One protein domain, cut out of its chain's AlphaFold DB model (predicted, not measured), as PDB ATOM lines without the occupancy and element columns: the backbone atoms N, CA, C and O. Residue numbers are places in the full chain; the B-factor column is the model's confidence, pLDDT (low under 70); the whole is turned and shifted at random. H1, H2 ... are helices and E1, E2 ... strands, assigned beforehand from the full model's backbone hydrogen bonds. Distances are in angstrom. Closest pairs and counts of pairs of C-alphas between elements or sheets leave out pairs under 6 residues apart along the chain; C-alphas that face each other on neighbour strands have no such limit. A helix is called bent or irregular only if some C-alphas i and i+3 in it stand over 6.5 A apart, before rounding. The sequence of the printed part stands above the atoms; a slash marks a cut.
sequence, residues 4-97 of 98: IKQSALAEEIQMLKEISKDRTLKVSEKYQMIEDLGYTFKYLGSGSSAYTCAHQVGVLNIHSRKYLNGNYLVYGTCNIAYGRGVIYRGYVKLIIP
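This is residues 4 to 97 of the 98 residues of an uncharacterized protein of Clostridium sp. (UniProt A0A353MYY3). What shape do these atoms draw? Helix H1 packs along one side of a strongly twisted sheet of five strands, over E2, while H2 folds back past H1 and only grazes the sheet. The long strand E5, bent by 68 degrees at residue 91, runs through the sheet and pairs with E4, E1 and E3. What is printed? The printed part has 94 residues with two named helices, H1 and H2, followed along the chain by five named strands, E1 to E5; the class is mixed, helices and strands, and the branched sheet's neighbour pairs, E1 and E5, E2 and E3, E3 and E5, E4 and E5, are antiparallel. The whole is compact and flat, with a radius of gyration of the C-alphas of 12.9 A and spans of 35 by 33 by 18 A.

Where are the helices? H1, residues 6 to 21, starts at C-alpha 6 (137.422, 127.332, 179.364) and is 23.4 A long; it is irregular, C-alphas 7 and 10 being 7.4 A apart. H2 is residues 27 to 36. Where are the strands? E1 is residues 40 to 45, E2 57 to 62, E3 70 to 76 and E4 80 to 82. E5, residues 85 to 96, is 30.7 A long and ends at C-alpha 96 (138.330, 123.533, 183.992).

What adjoins E5? E1 lies on one side of E5, with N 42 and O 90 2.9 A apart; E3, with N 73 and O 93 2.9 A apart, and E4, which forms a hairpin with E5 and has N 80 and O 87 3.0 A apart, lie on the other side of E5. E2 and E3 form a hairpin, N 60 and O 72 2.9 A apart. Where do the helices sit? H1 is on the sheet at a height of 8.9 A, its closest C-alphas to E2 being Lys 17 and Val 57, 6.5 A. With residues 16 to 20 alone H1 only just touches H2, with 3 pairs of C-alphas within 8 A, the closest Ile 19 and Lys 30, 6.3 A; the two form a hairpin. Every O i to N i+4 pair is within hydrogen-bond range in H2, and 10 of 12 in H1.

How far does it reach? The C-alphas farthest apart, Ser 7 and Gly 83, are 39.7 A apart. Is anything broken or uncertain? The printed part has no cut, the link E1 to E2 is long, and no printed residue is under 70 in pLDDT.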
ATOM      1  N   ILE A   4     143.551 123.579 181.475       95.94
ATOM      2  CA  ILE A   4     143.267 124.764 180.675       95.94
ATOM      3  C   ILE A   4     141.915 125.336 181.099       95.94
ATOM      4  O   ILE A   4     140.957 124.587 181.301       95.94
ATOM      5  N   LYS A   5     141.845 126.659 181.256       96.62
ATOM      6  CA  LYS A   5     140.581 127.349 181.513       96.62
ATOM      7  C   LYS A   5     139.706 127.356 180.266       96.62
ATOM      8  O   LYS A   5     140.218 127.476 179.154       96.62
ATOM      9  N   GLN A   6     138.393 127.283 180.455       93.62
ATOM     10  CA  GLN A   6     137.422 127.332 179.364       93.62
ATOM     11  C   GLN A   6     137.602 128.578 178.477       93.62
ATOM     12  O   GLN A   6     137.502 128.464 177.255       93.62
ATOM     13  N   SER A   7     137.938 129.732 179.064       94.56
ATOM     14  CA  SER A   7     138.229 130.975 178.334       94.56
ATOM     15  C   SER A   7     139.396 130.876 177.342       94.56
ATOM     16  O   SER A   7     139.322 131.459 176.265       94.56
ATOM     17  N   ALA A   8     140.438 130.097 177.648       95.62
ATOM     18  CA  ALA A   8     141.625 129.938 176.797       95.62
ATOM     19  C   ALA A   8     141.481 128.829 175.734       95.62
ATOM     20  O   ALA A   8     142.374 128.601 174.919       95.62
ATOM     21  N   LEU A   9     140.357 128.105 175.731       95.38
ATOM     22  CA  LEU A   9     140.196 126.882 174.946       95.38
ATOM     23  C   LEU A   9     140.259 127.118 173.429       95.38
ATOM     24  O   LEU A   9     140.789 126.282 172.699       95.38
ATOM     25  N   ALA A  10     139.703 128.229 172.946       96.19
ATOM     26  CA  ALA A  10     139.644 128.523 171.514       96.19
ATOM     27  C   ALA A  10     141.038 128.754 170.912       96.19
ATOM     28  O   ALA A  10     141.347 128.204 169.852       96.19
ATOM     29  N   GLU A  11     141.877 129.518 171.613       96.44
ATOM     30  CA  GLU A  11     143.260 129.803 171.217       96.44
ATOM     31  C   GLU A  11     144.091 128.519 171.194       96.44
ATOM     32  O   GLU A  11     144.757 128.211 170.205       96.44
ATOM     33  N   GLU A  12     143.962 127.703 172.241       97.06
ATOM     34  CA  GLU A  12     144.663 126.427 172.338       97.06
ATOM     35  C   GLU A  12     144.237 125.458 171.218       97.06
ATOM     36  O   GLU A  12     145.084 124.865 170.553       97.06
ATOM     37  N   ILE A  13     142.933 125.329 170.931       97.12
ATOM     38  CA  ILE A  13     142.439 124.493 169.820       97.12
ATOM     39  C   ILE A  13     143.029 124.946 168.483       97.12
ATOM     40  O   ILE A  13     143.357 124.100 167.643       97.12
ATOM     41  N   GLN A  14     143.123 126.256 168.256       97.38
ATOM     42  CA  GLN A  14     143.669 126.796 167.017       97.38
ATOM     43  C   GLN A  14     145.152 126.437 166.868       97.38
ATOM     44  O   GLN A  14     145.531 125.870 165.842       97.38
ATOM     45  N   MET A  15     145.946 126.638 167.920       97.06
ATOM     46  CA  MET A  15     147.360 126.254 167.961       97.06
ATOM     47  C   MET A  15     147.557 124.756 167.681       97.06
ATOM     48  O   MET A  15     148.359 124.359 166.835       97.06
ATOM     49  N   LEU A  16     146.760 123.897 168.323       96.88
ATOM     50  CA  LEU A  16     146.818 122.452 168.100       96.88
ATOM     51  C   LEU A  16     146.485 122.060 166.652       96.88
ATOM     52  O   LEU A  16     147.077 121.130 166.097       96.88
ATOM     53  N   LYS A  17     145.524 122.749 166.025       96.25
ATOM     54  CA  LYS A  17     145.166 122.515 164.619       96.25
ATOM     55  C   LYS A  17     146.296 122.917 163.677       96.25
ATOM     56  O   LYS A  17     146.457 122.263 162.649       96.25
ATOM     57  N   GLU A  18     147.055 123.955 164.003       96.25
ATOM     58  CA  GLU A  18     148.222 124.378 163.225       96.25
ATOM     59  C   GLU A  18     149.331 123.324 163.286       96.25
ATOM     60  O   GLU A  18     149.749 122.837 162.235       96.25
ATOM     61  N   ILE A  19     149.679 122.845 164.488       95.31
ATOM     62  CA  ILE A  19     150.636 121.736 164.683       95.31
ATOM     63  C   ILE A  19     150.190 120.482 163.911       95.31
ATOM     64  O   ILE A  19     150.982 119.823 163.232       95.31
ATOM     65  N   SER A  20     148.897 120.149 163.976       93.56
ATOM     66  CA  SER A  20     148.335 118.990 163.274       93.56
ATOM     67  C   SER A  20     148.480 119.099 161.752       93.56
ATOM     68  O   SER A  20     148.894 118.131 161.101       93.56
ATOM     69  N   LYS A  21     148.198 120.279 161.184       94.25
ATOM     70  CA  LYS A  21     148.224 120.537 159.735       94.25
ATOM     71  C   LYS A  21     149.627 120.675 159.154       94.25
ATOM     72  O   LYS A  21     149.778 120.456 157.951       94.25
ATOM     73  N   ASP A  22     150.623 121.018 159.966       93.50
ATOM     74  CA  ASP A  22     151.991 121.204 159.494       93.50
ATOM     75  C   ASP A  22     152.548 119.898 158.906       93.50
ATOM     76  O   ASP A  22     152.668 118.881 159.586       93.50
ATOM     77  N   ARG A  23     152.855 119.897 157.607       92.75
ATOM     78  CA  ARG A  23     153.383 118.717 156.904       92.75
ATOM     79  C   ARG A  23     154.906 118.621 156.949       92.75
ATOM     80  O   ARG A  23     155.441 117.601 156.528       92.75
ATOM     81  N   THR A  24     155.585 119.663 157.417       95.31
ATOM     82  CA  THR A  24     157.046 119.698 157.550       95.31
ATOM     83  C   THR A  24     157.512 118.959 158.800       95.31
ATOM     84  O   THR A  24     158.577 118.346 158.787       95.31
ATOM     85  N   LEU A  25     156.673 118.936 159.840       93.12
ATOM     86  CA  LEU A  25     156.941 118.244 161.095       93.12
ATOM     87  C   LEU A  25     156.666 116.741 160.995       93.12
ATOM     88  O   LEU A  25     155.585 116.297 160.581       93.12
ATOM     89  N   LYS A  26     157.611 115.942 161.491       94.44
ATOM     90  CA  LYS A  26     157.407 114.518 161.759       94.44
ATOM     91  C   LYS A  26     156.404 114.340 162.892       94.44
ATOM     92  O   LYS A  26     156.254 115.173 163.781       94.44
ATOM     93  N   VAL A  27     155.750 113.183 162.909       91.75
ATOM     94  CA  VAL A  27     154.764 112.838 163.946       91.75
ATOM     95  C   VAL A  27     155.364 112.897 165.355       91.75
ATOM     96  O   VAL A  27     154.714 113.391 166.271       91.75
ATOM     97  N   SER A  28     156.609 112.444 165.523       93.50
ATOM     98  CA  SER A  28     157.317 112.508 166.805       93.50
ATOM     99  C   SER A  28     157.561 113.942 167.270       93.50
ATOM    100  O   SER A  28     157.386 114.228 168.447       93.50
ATOM    101  N   GLU A  29     157.910 114.845 166.352       96.00
ATOM    102  CA  GLU A  29     158.135 116.264 166.655       96.00
ATOM    103  C   GLU A  29     156.832 116.932 167.083       96.00
ATOM    104  O   GLU A  29     156.798 117.628 168.092       96.00
ATOM    105  N   LYS A  30     155.727 116.628 166.388       95.56
ATOM    106  CA  LYS A  30     154.397 117.086 166.806       95.56
ATOM    107  C   LYS A  30     154.084 116.629 168.222       95.56
ATOM    108  O   LYS A  30     153.677 117.440 169.035       95.56
ATOM    109  N   TYR A  31     154.269 115.349 168.533       95.50
ATOM    110  CA  TYR A  31     153.985 114.845 169.877       95.50
ATOM    111  C   TYR A  31     154.867 115.487 170.949       95.50
ATOM    112  O   TYR A  31     154.331 115.847 171.991       95.50
ATOM    113  N   GLN A  32     156.153 115.718 170.674       96.44
ATOM    114  CA  GLN A  32     157.035 116.431 171.602       96.44
ATOM    115  C   GLN A  32     156.524 117.849 171.886       96.44
ATOM    116  O   GLN A  32     156.372 118.222 173.042       96.44
ATOM    117  N   MET A  33     156.151 118.609 170.849       96.88
ATOM    118  CA  MET A  33     155.587 119.954 171.031       96.88
ATOM    119  C   MET A  33     154.311 119.937 171.881       96.88
ATOM    120  O   MET A  33     154.081 120.826 172.695       96.88
ATOM    121  N   ILE A  34     153.468 118.919 171.702       96.88
ATOM    122  CA  ILE A  34     152.240 118.750 172.482       96.88
ATOM    123  C   ILE A  34     152.555 118.452 173.958       96.88
ATOM    124  O   ILE A  34     151.885 118.983 174.847       96.88
ATOM    125  N   GLU A  35     153.576 117.642 174.240       96.62
ATOM    126  CA  GLU A  35     154.062 117.410 175.605       96.62
ATOM    127  C   GLU A  35     154.638 118.684 176.233       96.62
ATOM    128  O   GLU A  35     154.311 118.990 177.382       96.62
ATOM    129  N   ASP A  36     155.400 119.473 175.472       96.56
ATOM    130  CA  ASP A  36     155.987 120.741 175.923       96.56
ATOM    131  C   ASP A  36     154.905 121.788 176.266       96.56
ATOM    132  O   ASP A  36     155.060 122.574 177.202       96.56
ATOM    133  N   LEU A  37     153.747 121.741 175.591       95.75
ATOM    134  CA  LEU A  37     152.541 122.520 175.929       95.75
ATOM    135  C   LEU A  37     151.813 122.017 177.196       95.75
ATOM    136  O   LEU A  37     150.772 122.557 177.605       95.75
ATOM    137  N   GLY A  38     152.341 120.973 177.836       96.12
ATOM    138  CA  GLY A  38     151.862 120.425 179.097       96.12
ATOM    139  C   GLY A  38     150.767 119.369 178.964       96.12
ATOM    140  O   GLY A  38     150.101 119.063 179.961       96.12
ATOM    141  N   TYR A  39     150.538 118.817 177.770       97.75
ATOM    142  CA  TYR A  39     149.611 117.699 177.612       97.75
ATOM    143  C   TYR A  39     150.235 116.410 178.142       97.75
ATOM    144  O   TYR A  39     151.444 116.211 178.126       97.75
ATOM    145  N   THR A  40     149.396 115.491 178.613       96.94
ATOM    146  CA  THR A  40     149.847 114.188 179.111       96.94
ATOM    147  C   THR A  40     149.271 113.072 178.251       96.94
ATOM    148  O   THR A  40     148.063 113.035 178.024       96.94
ATOM    149  N   PHE A  41     150.104 112.129 177.813       96.06
ATOM    150  CA  PHE A  41     149.629 110.945 177.102       96.06
ATOM    151  C   PHE A  41     148.726 110.075 177.992       96.06
ATOM    152  O   PHE A  41     149.091 109.726 179.121       96.06
ATOM    153  N   LYS A  42     147.539 109.706 177.493       95.56
ATOM    154  CA  LYS A  42     146.569 108.859 178.201       95.56
ATOM    155  C   LYS A  42     145.817 107.911 177.265       95.56
ATOM    156  O   LYS A  42     145.525 108.222 176.111       95.56
ATOM    157  N   TYR A  43     145.423 106.769 177.825       94.06
ATOM    158  CA  TYR A  43     144.381 105.916 177.256       94.06
ATOM    159  C   TYR A  43     143.016 106.534 177.560       94.06
ATOM    160  O   TYR A  43     142.687 106.787 178.719       94.06
ATOM    161  N   LEU A  44     142.230 106.779 176.517       93.19
ATOM    162  CA  LEU A  44     140.934 107.453 176.609       93.19
ATOM    163  C   LEU A  44     139.803 106.446 176.851       93.19
ATOM    164  O   LEU A  44     138.818 106.751 177.516       93.19
ATOM    165  N   GLY A  45     139.971 105.226 176.336       92.00
ATOM    166  CA  GLY A  45     139.022 104.125 176.454       92.00
ATOM    167  C   GLY A  45     138.666 103.523 175.100       92.00
ATOM    168  O   GLY A  45     139.374 103.730 174.123       92.00
ATOM    169  N   SER A  46     137.583 102.752 175.042       89.94
ATOM    170  CA  SER A  46     137.175 101.987 173.849       89.94
ATOM    171  C   SER A  46     135.779 102.346 173.323       89.94
ATOM    172  O   SER A  46     135.271 101.673 172.432       89.94
ATOM    173  N   GLY A  47     135.124 103.349 173.914       87.19
ATOM    174  CA  GLY A  47     133.759 103.765 173.577       87.19
ATOM    175  C   GLY A  47     133.705 105.054 172.760       87.19
ATOM    176  O   GLY A  47     134.720 105.716 172.556       87.19
ATOM    177  N   SER A  48     132.500 105.442 172.344       86.31
ATOM    178  CA  SER A  48     132.257 106.664 171.563       86.31
ATOM    179  C   SER A  48     132.708 107.943 172.274       86.31
ATOM    180  O   SER A  48     133.228 108.841 171.622       86.31
ATOM    181  N   SER A  49     132.601 108.010 173.605       88.56
ATOM    182  CA  SER A  49     133.093 109.139 174.415       88.56
ATOM    183  C   SER A  49     134.614 109.324 174.361       88.56
ATOM    184  O   SER A  49     135.115 110.399 174.673       88.56
ATOM    185  N   ALA A  50     135.345 108.282 173.962       88.69
ATOM    186  CA  ALA A  50     136.797 108.265 173.833       88.69
ATOM    187  C   ALA A  50     137.265 108.327 172.369       88.69
ATOM    188  O   ALA A  50     138.471 108.306 172.120       88.69
ATOM    189  N   TYR A  51     136.337 108.363 171.406       91.94
ATOM    190  CA  TYR A  51     136.666 108.307 169.988       91.94
ATOM    191  C   TYR A  51     137.482 109.534 169.574       91.94
ATOM    192  O   TYR A  51     137.026 110.672 169.667       91.94
ATOM    193  N   THR A  52     138.691 109.288 169.082       92.69
ATOM    194  CA  THR A  52     139.540 110.303 168.464       92.69
ATOM    195  C   THR A  52     140.452 109.649 167.435       92.69
ATOM    196  O   THR A  52     140.916 108.520 167.631       92.69
ATOM    197  N   CYS A  53     140.695 110.344 166.329       91.25
ATOM    198  CA  CYS A  53     141.624 109.917 165.291       91.25
ATOM    199  C   CYS A  53     143.020 110.510 165.506       91.25
ATOM    200  O   CYS A  53     143.206 111.495 166.220       91.25
ATOM    201  N   ALA A  54     144.018 109.935 164.835       88.44
ATOM    202  CA  ALA A  54     145.370 110.475 164.860       88.44
ATOM    203  C   ALA A  54     145.392 111.941 164.391       88.44
ATOM    204  O   ALA A  54     144.829 112.280 163.352       88.44
ATOM    205  N   HIS A  55     146.046 112.794 165.179       87.94
ATOM    206  CA  HIS A  55     146.193 114.240 164.981       87.94
ATOM    207  C   HIS A  55     144.877 115.026 164.984       87.94
ATOM    208  O   HIS A  55     144.861 116.216 164.661       87.94
ATOM    209  N   GLN A  56     143.766 114.391 165.358       92.69
ATOM    210  CA  GLN A  56     142.507 115.087 165.529       92.69
ATOM    211  C   GLN A  56     142.536 115.876 166.836       92.69
ATOM    212  O   GLN A  56     142.881 115.346 167.889       92.69
ATOM    213  N   VAL A  57     142.134 117.140 166.759       95.69
ATOM    214  CA  VAL A  57     141.931 117.997 167.927       95.69
ATOM    215  C   VAL A  57     140.452 117.982 168.273       95.69
ATOM    216  O   VAL A  57     139.618 118.261 167.408       95.69
ATOM    217  N   GLY A  58     140.113 117.661 169.518       94.88
ATOM    218  CA  GLY A  58     138.719 117.595 169.943       94.88
ATOM    219  C   GLY A  58     138.540 117.758 171.443       94.88
ATOM    220  O   GLY A  58     139.415 117.407 172.229       94.88
ATOM    221  N   VAL A  59     137.376 118.278 171.826       96.19
ATOM    222  CA  VAL A  59     136.923 118.294 173.217       96.19
ATOM    223  C   VAL A  59     136.144 117.012 173.467       96.19
ATOM    224  O   VAL A  59     135.142 116.762 172.797       96.19
ATOM    225  N   LEU A  60     136.600 116.201 174.418       95.25
ATOM    226  CA  LEU A  60     135.951 114.950 174.793       95.25
ATOM    227  C   LEU A  60     135.481 115.018 176.242       95.25
ATOM    228  O   LEU A  60     136.271 115.275 177.150       95.25
ATOM    229  N   ASN A  61     134.198 114.733 176.449       94.62
ATOM    230  CA  ASN A  61     133.649 114.463 177.770       94.62
ATOM    231  C   ASN A  61     133.707 112.952 178.016       94.62
ATOM    232  O   ASN A  61     132.846 112.192 177.559       94.62
ATOM    233  N   ILE A  62     134.779 112.509 178.666       92.56
ATOM    234  CA  ILE A  62     135.051 111.092 178.878       92.56
ATOM    235  C   ILE A  62     134.379 110.669 180.181       92.56
ATOM    236  O   ILE A  62     134.595 111.277 181.225       92.56
ATOM    237  N   HIS A  63     133.604 109.587 180.109       89.38
ATOM    238  CA  HIS A  63     133.019 108.906 181.264       89.38
ATOM    239  C   HIS A  63     133.421 107.442 181.214       89.38
ATOM    240  O   HIS A  63     133.016 106.703 180.312       89.38
ATOM    241  N   SER A  64     134.248 107.013 182.161       84.75
ATOM    242  CA  SER A  64     134.753 105.650 182.205       84.75
ATOM    243  C   SER A  64     134.968 105.153 183.625       84.75
ATOM    244  O   SER A  64     135.590 105.805 184.456       84.75
ATOM    245  N   ARG A  65     134.573 103.901 183.872       82.00
ATOM    246  CA  ARG A  65     134.911 103.202 185.121       82.00
ATOM    247  C   ARG A  65     136.397 102.832 185.231       82.00
ATOM    248  O   ARG A  65     136.824 102.440 186.307       82.00
ATOM    249  N   LYS A  66     137.155 102.864 184.126       83.31
ATOM    250  CA  LYS A  66     138.521 102.302 184.047       83.31
ATOM    251  C   LYS A  66     139.591 103.258 183.512       83.31
ATOM    252  O   LYS A  66     140.768 102.986 183.714       83.31
ATOM    253  N   TYR A  67     139.205 104.317 182.803       82.62
ATOM    254  CA  TYR A  67     140.134 105.233 182.136       82.62
ATOM    255  C   TYR A  67     140.036 106.639 182.747       82.62
ATOM    256  O   TYR A  67     140.228 106.801 183.949       82.62
ATOM    257  N   LEU A  68     139.747 107.656 181.934       88.19
ATOM    258  CA  LEU A  68     139.587 109.039 182.374       88.19
ATOM    259  C   LEU A  68     138.122 109.380 182.665       88.19
ATOM    260  O   LEU A  68     137.210 108.753 182.125       88.19
ATOM    261  N   ASN A  69     137.921 110.406 183.495       91.19
ATOM    262  CA  ASN A  69     136.625 111.039 183.729       91.19
ATOM    263  C   ASN A  69     136.769 112.562 183.667       91.19
ATOM    264  O   ASN A  69     137.718 113.098 184.242       91.19
ATOM    265  N   GLY A  70     135.863 113.244 182.966       92.75
ATOM    266  CA  GLY A  70     135.829 114.705 182.849       92.75
ATOM    267  C   GLY A  70     135.943 115.231 181.417       92.75
ATOM    268  O   GLY A  70     135.946 114.469 180.448       92.75
ATOM    269  N   ASN A  71     136.044 116.556 181.305       96.25
ATOM    270  CA  ASN A  71     136.166 117.266 180.035       96.25
ATOM    271  C   ASN A  71     137.639 117.489 179.698       96.25
ATOM    272  O   ASN A  71     138.370 118.114 180.463       96.25
ATOM    273  N   TYR A  72     138.069 117.002 178.542       96.81
ATOM    274  CA  TYR A  72     139.455 117.082 178.103       96.81
ATOM    275  C   TYR A  72     139.545 117.726 176.736       96.81
ATOM    276  O   TYR A  72     138.766 117.398 175.840       96.81
ATOM    277  N   LEU A  73     140.548 118.577 176.556       97.44
ATOM    278  CA  LEU A  73     141.054 118.884 175.231       97.44
ATOM    279  C   LEU A  73     142.041 117.782 174.858       97.44
ATOM    280  O   LEU A  73     142.968 117.480 175.616       97.44
ATOM    281  N   VAL A  74     141.801 117.150 173.716       97.19
ATOM    282  CA  VAL A  74     142.521 115.964 173.270       97.19
ATOM    283  C   VAL A  74     143.178 116.233 171.926       97.19
ATOM    284  O   VAL A  74     142.512 116.635 170.971       97.19
ATOM    285  N   TYR A  75     144.473 115.936 171.853       97.50
ATOM    286  CA  TYR A  75     145.212 115.760 170.612       97.50
ATOM    287  C   TYR A  75     145.384 114.258 170.357       97.50
ATOM    288  O   TYR A  75     146.120 113.558 171.062       97.50
ATOM    289  N   GLY A  76     144.632 113.736 169.393       95.69
ATOM    290  CA  GLY A  76     144.514 112.306 169.147       95.69
ATOM    291  C   GLY A  76     145.793 111.673 168.600       95.69
ATOM    292  O   GLY A  76     146.582 112.284 167.876       95.69
ATOM    293  N   THR A  77     145.986 110.400 168.924       94.06
ATOM    294  CA  THR A  77     147.050 109.551 168.363       94.06
ATOM    295  C   THR A  77     146.415 108.340 167.673       94.06
ATOM    296  O   THR A  77     145.200 108.150 167.748       94.06
ATOM    297  N   CYS A  78     147.198 107.517 166.970       88.81
ATOM    298  CA  CYS A  78     146.672 106.272 166.394       88.81
ATOM    299  C   CYS A  78     146.038 105.409 167.490       88.81
ATOM    300  O   CYS A  78     146.575 105.357 168.584       88.81
ATOM    301  N   ASN A  79     144.952 104.684 167.242       89.75
ATOM    302  CA  ASN A  79     144.442 103.728 168.230       89.75
ATOM    303  C   ASN A  79     145.352 102.483 168.330       89.75
ATOM    304  O   ASN A  79     146.347 102.355 167.609       89.75
ATOM    305  N   ILE A  80     145.051 101.596 169.277       92.38
ATOM    306  CA  ILE A  80     145.642 100.253 169.346       92.38
ATOM    307  C   ILE A  80     144.534  99.203 169.331       92.38
ATOM    308  O   ILE A  80     143.474  99.413 169.923       92.38
ATOM    309  N   ALA A  81     144.777  98.071 168.673       91.12
ATOM    310  CA  ALA A  81     143.897  96.911 168.767       91.12
ATOM    311  C   ALA A  81     143.968  96.308 170.181       91.12
ATOM    312  O   ALA A  81     145.048  96.193 170.761       91.12
ATOM    313  N   TYR A  82     142.821  95.920 170.736       87.44
ATOM    314  CA  TYR A  82     142.717  95.283 172.048       87.44
ATOM    315  C   TYR A  82     141.586  94.251 172.059       87.44
ATOM    316  O   TYR A  82     140.399  94.593 172.077       87.44
ATOM    317  N   GLY A  83     141.947  92.965 172.050       87.44
ATOM    318  CA  GLY A  83     140.982  91.875 171.913       87.44
ATOM    319  C   GLY A  83     140.169  92.018 170.623       87.44
ATOM    320  O   GLY A  83     140.734  92.065 169.536       87.44
ATOM    321  N   ARG A  84     138.839  92.111 170.746       86.12
ATOM    322  CA  ARG A  84     137.917  92.345 169.617       86.12
ATOM    323  C   ARG A  84     137.605  93.829 169.362       86.12
ATOM    324  O   ARG A  84     136.733  94.126 168.555       86.12
ATOM    325  N   GLY A  85     138.252  94.749 170.076       88.69
ATOM    326  CA  GLY A  85     137.988  96.186 169.996       88.69
ATOM    327  C   GLY A  85     139.253  97.017 169.806       88.69
ATOM    328  O   GLY A  85     140.330  96.497 169.519       88.69
ATOM    329  N   VAL A  86     139.112  98.328 169.988       92.56
ATOM    330  CA  VAL A  86     140.221  99.287 169.948       92.56
ATOM    331  C   VAL A  86     140.264 100.100 171.233       92.56
ATOM    332  O   VAL A  86     139.228 100.375 171.837       92.56
ATOM    333  N   ILE A  87     141.464 100.499 171.645       92.12
ATOM    334  CA  ILE A  87     141.659 101.508 172.684       92.12
ATOM    335  C   ILE A  87     142.139 102.786 172.004       92.12
ATOM    336  O   ILE A  87     143.183 102.812 171.343       92.12
ATOM    337  N   TYR A  88     141.364 103.849 172.175       94.25
ATOM    338  CA  TYR A  88     141.716 105.196 171.763       94.25
ATOM    339  C   TYR A  88     142.704 105.799 172.756       94.25
ATOM    340  O   TYR A  88     142.606 105.604 173.973       94.25
ATOM    341  N   ARG A  89     143.673 106.536 172.222       95.19
ATOM    342  CA  ARG A  89     144.739 107.184 172.983       95.19
ATOM    343  C   ARG A  89     144.993 108.580 172.437       95.19
ATOM    344  O   ARG A  89     144.848 108.830 171.239       95.19
ATOM    345  N   GLY A  90     145.396 109.478 173.320       96.81
ATOM    346  CA  GLY A  90     145.660 110.864 172.970       96.81
ATOM    347  C   GLY A  90     146.457 111.573 174.048       96.81
ATOM    348  O   GLY A  90     146.568 111.101 175.181       96.81
ATOM    349  N   TYR A  91     146.995 112.723 173.678       97.50
ATOM    350  CA  TYR A  91     147.541 113.689 174.612       97.50
ATOM    351  C   TYR A  91     146.397 114.548 175.134       97.50
ATOM    352  O   TYR A  91     145.617 115.077 174.342       97.50
ATOM    353  N   VAL A  92     146.270 114.656 176.456       97.00
ATOM    354  CA  VAL A  92     145.128 115.320 177.093       97.00
ATOM    355  C   VAL A  92     145.553 116.459 178.007       97.00
ATOM    356  O   VAL A  92     146.590 116.387 178.672       97.00
ATOM    357  N   LYS A  93     144.691 117.472 178.084       97.19
ATOM    358  CA  LYS A  93     144.745 118.574 179.049       97.19
ATOM    359  C   LYS A  93     143.342 118.765 179.624       97.19
ATOM    360  O   LYS A  93     142.361 118.744 178.877       97.19
ATOM    361  N   LEU A  94     143.229 118.853 180.949       97.00
ATOM    362  CA  LEU A  94     141.929 118.928 181.626       97.00
ATOM    363  C   LEU A  94     141.305 120.304 181.407       97.00
ATOM    364  O   LEU A  94     141.946 121.311 181.690       97.00
ATOM    365  N   ILE A  95     140.058 120.353 180.963       97.12
ATOM    366  CA  ILE A  95     139.319 121.606 180.840       97.12
ATOM    367  C   ILE A  95     138.642 121.888 182.178       97.12
ATOM    368  O   ILE A  95     137.872 121.062 182.677       97.12
ATOM    369  N   ILE A  96     138.933 123.052 182.750       96.00
ATOM    370  CA  ILE A  96     138.330 123.533 183.992       96.00
ATOM    371  C   ILE A  96     137.476 124.781 183.720       96.00
ATOM    372  O   ILE A  96     137.792 125.542 182.799       96.00
ATOM    373  N   PRO A  97     136.393 124.995 184.491       93.00
ATOM    374  CA  PRO A  97     135.664 126.259 184.463       93.00
ATOM    375  C   PRO A  97     136.571 127.423 184.889       93.00
ATOM    376  O   PRO A  97     137.629 127.207 185.488       93.00
TER     377      PRO A  97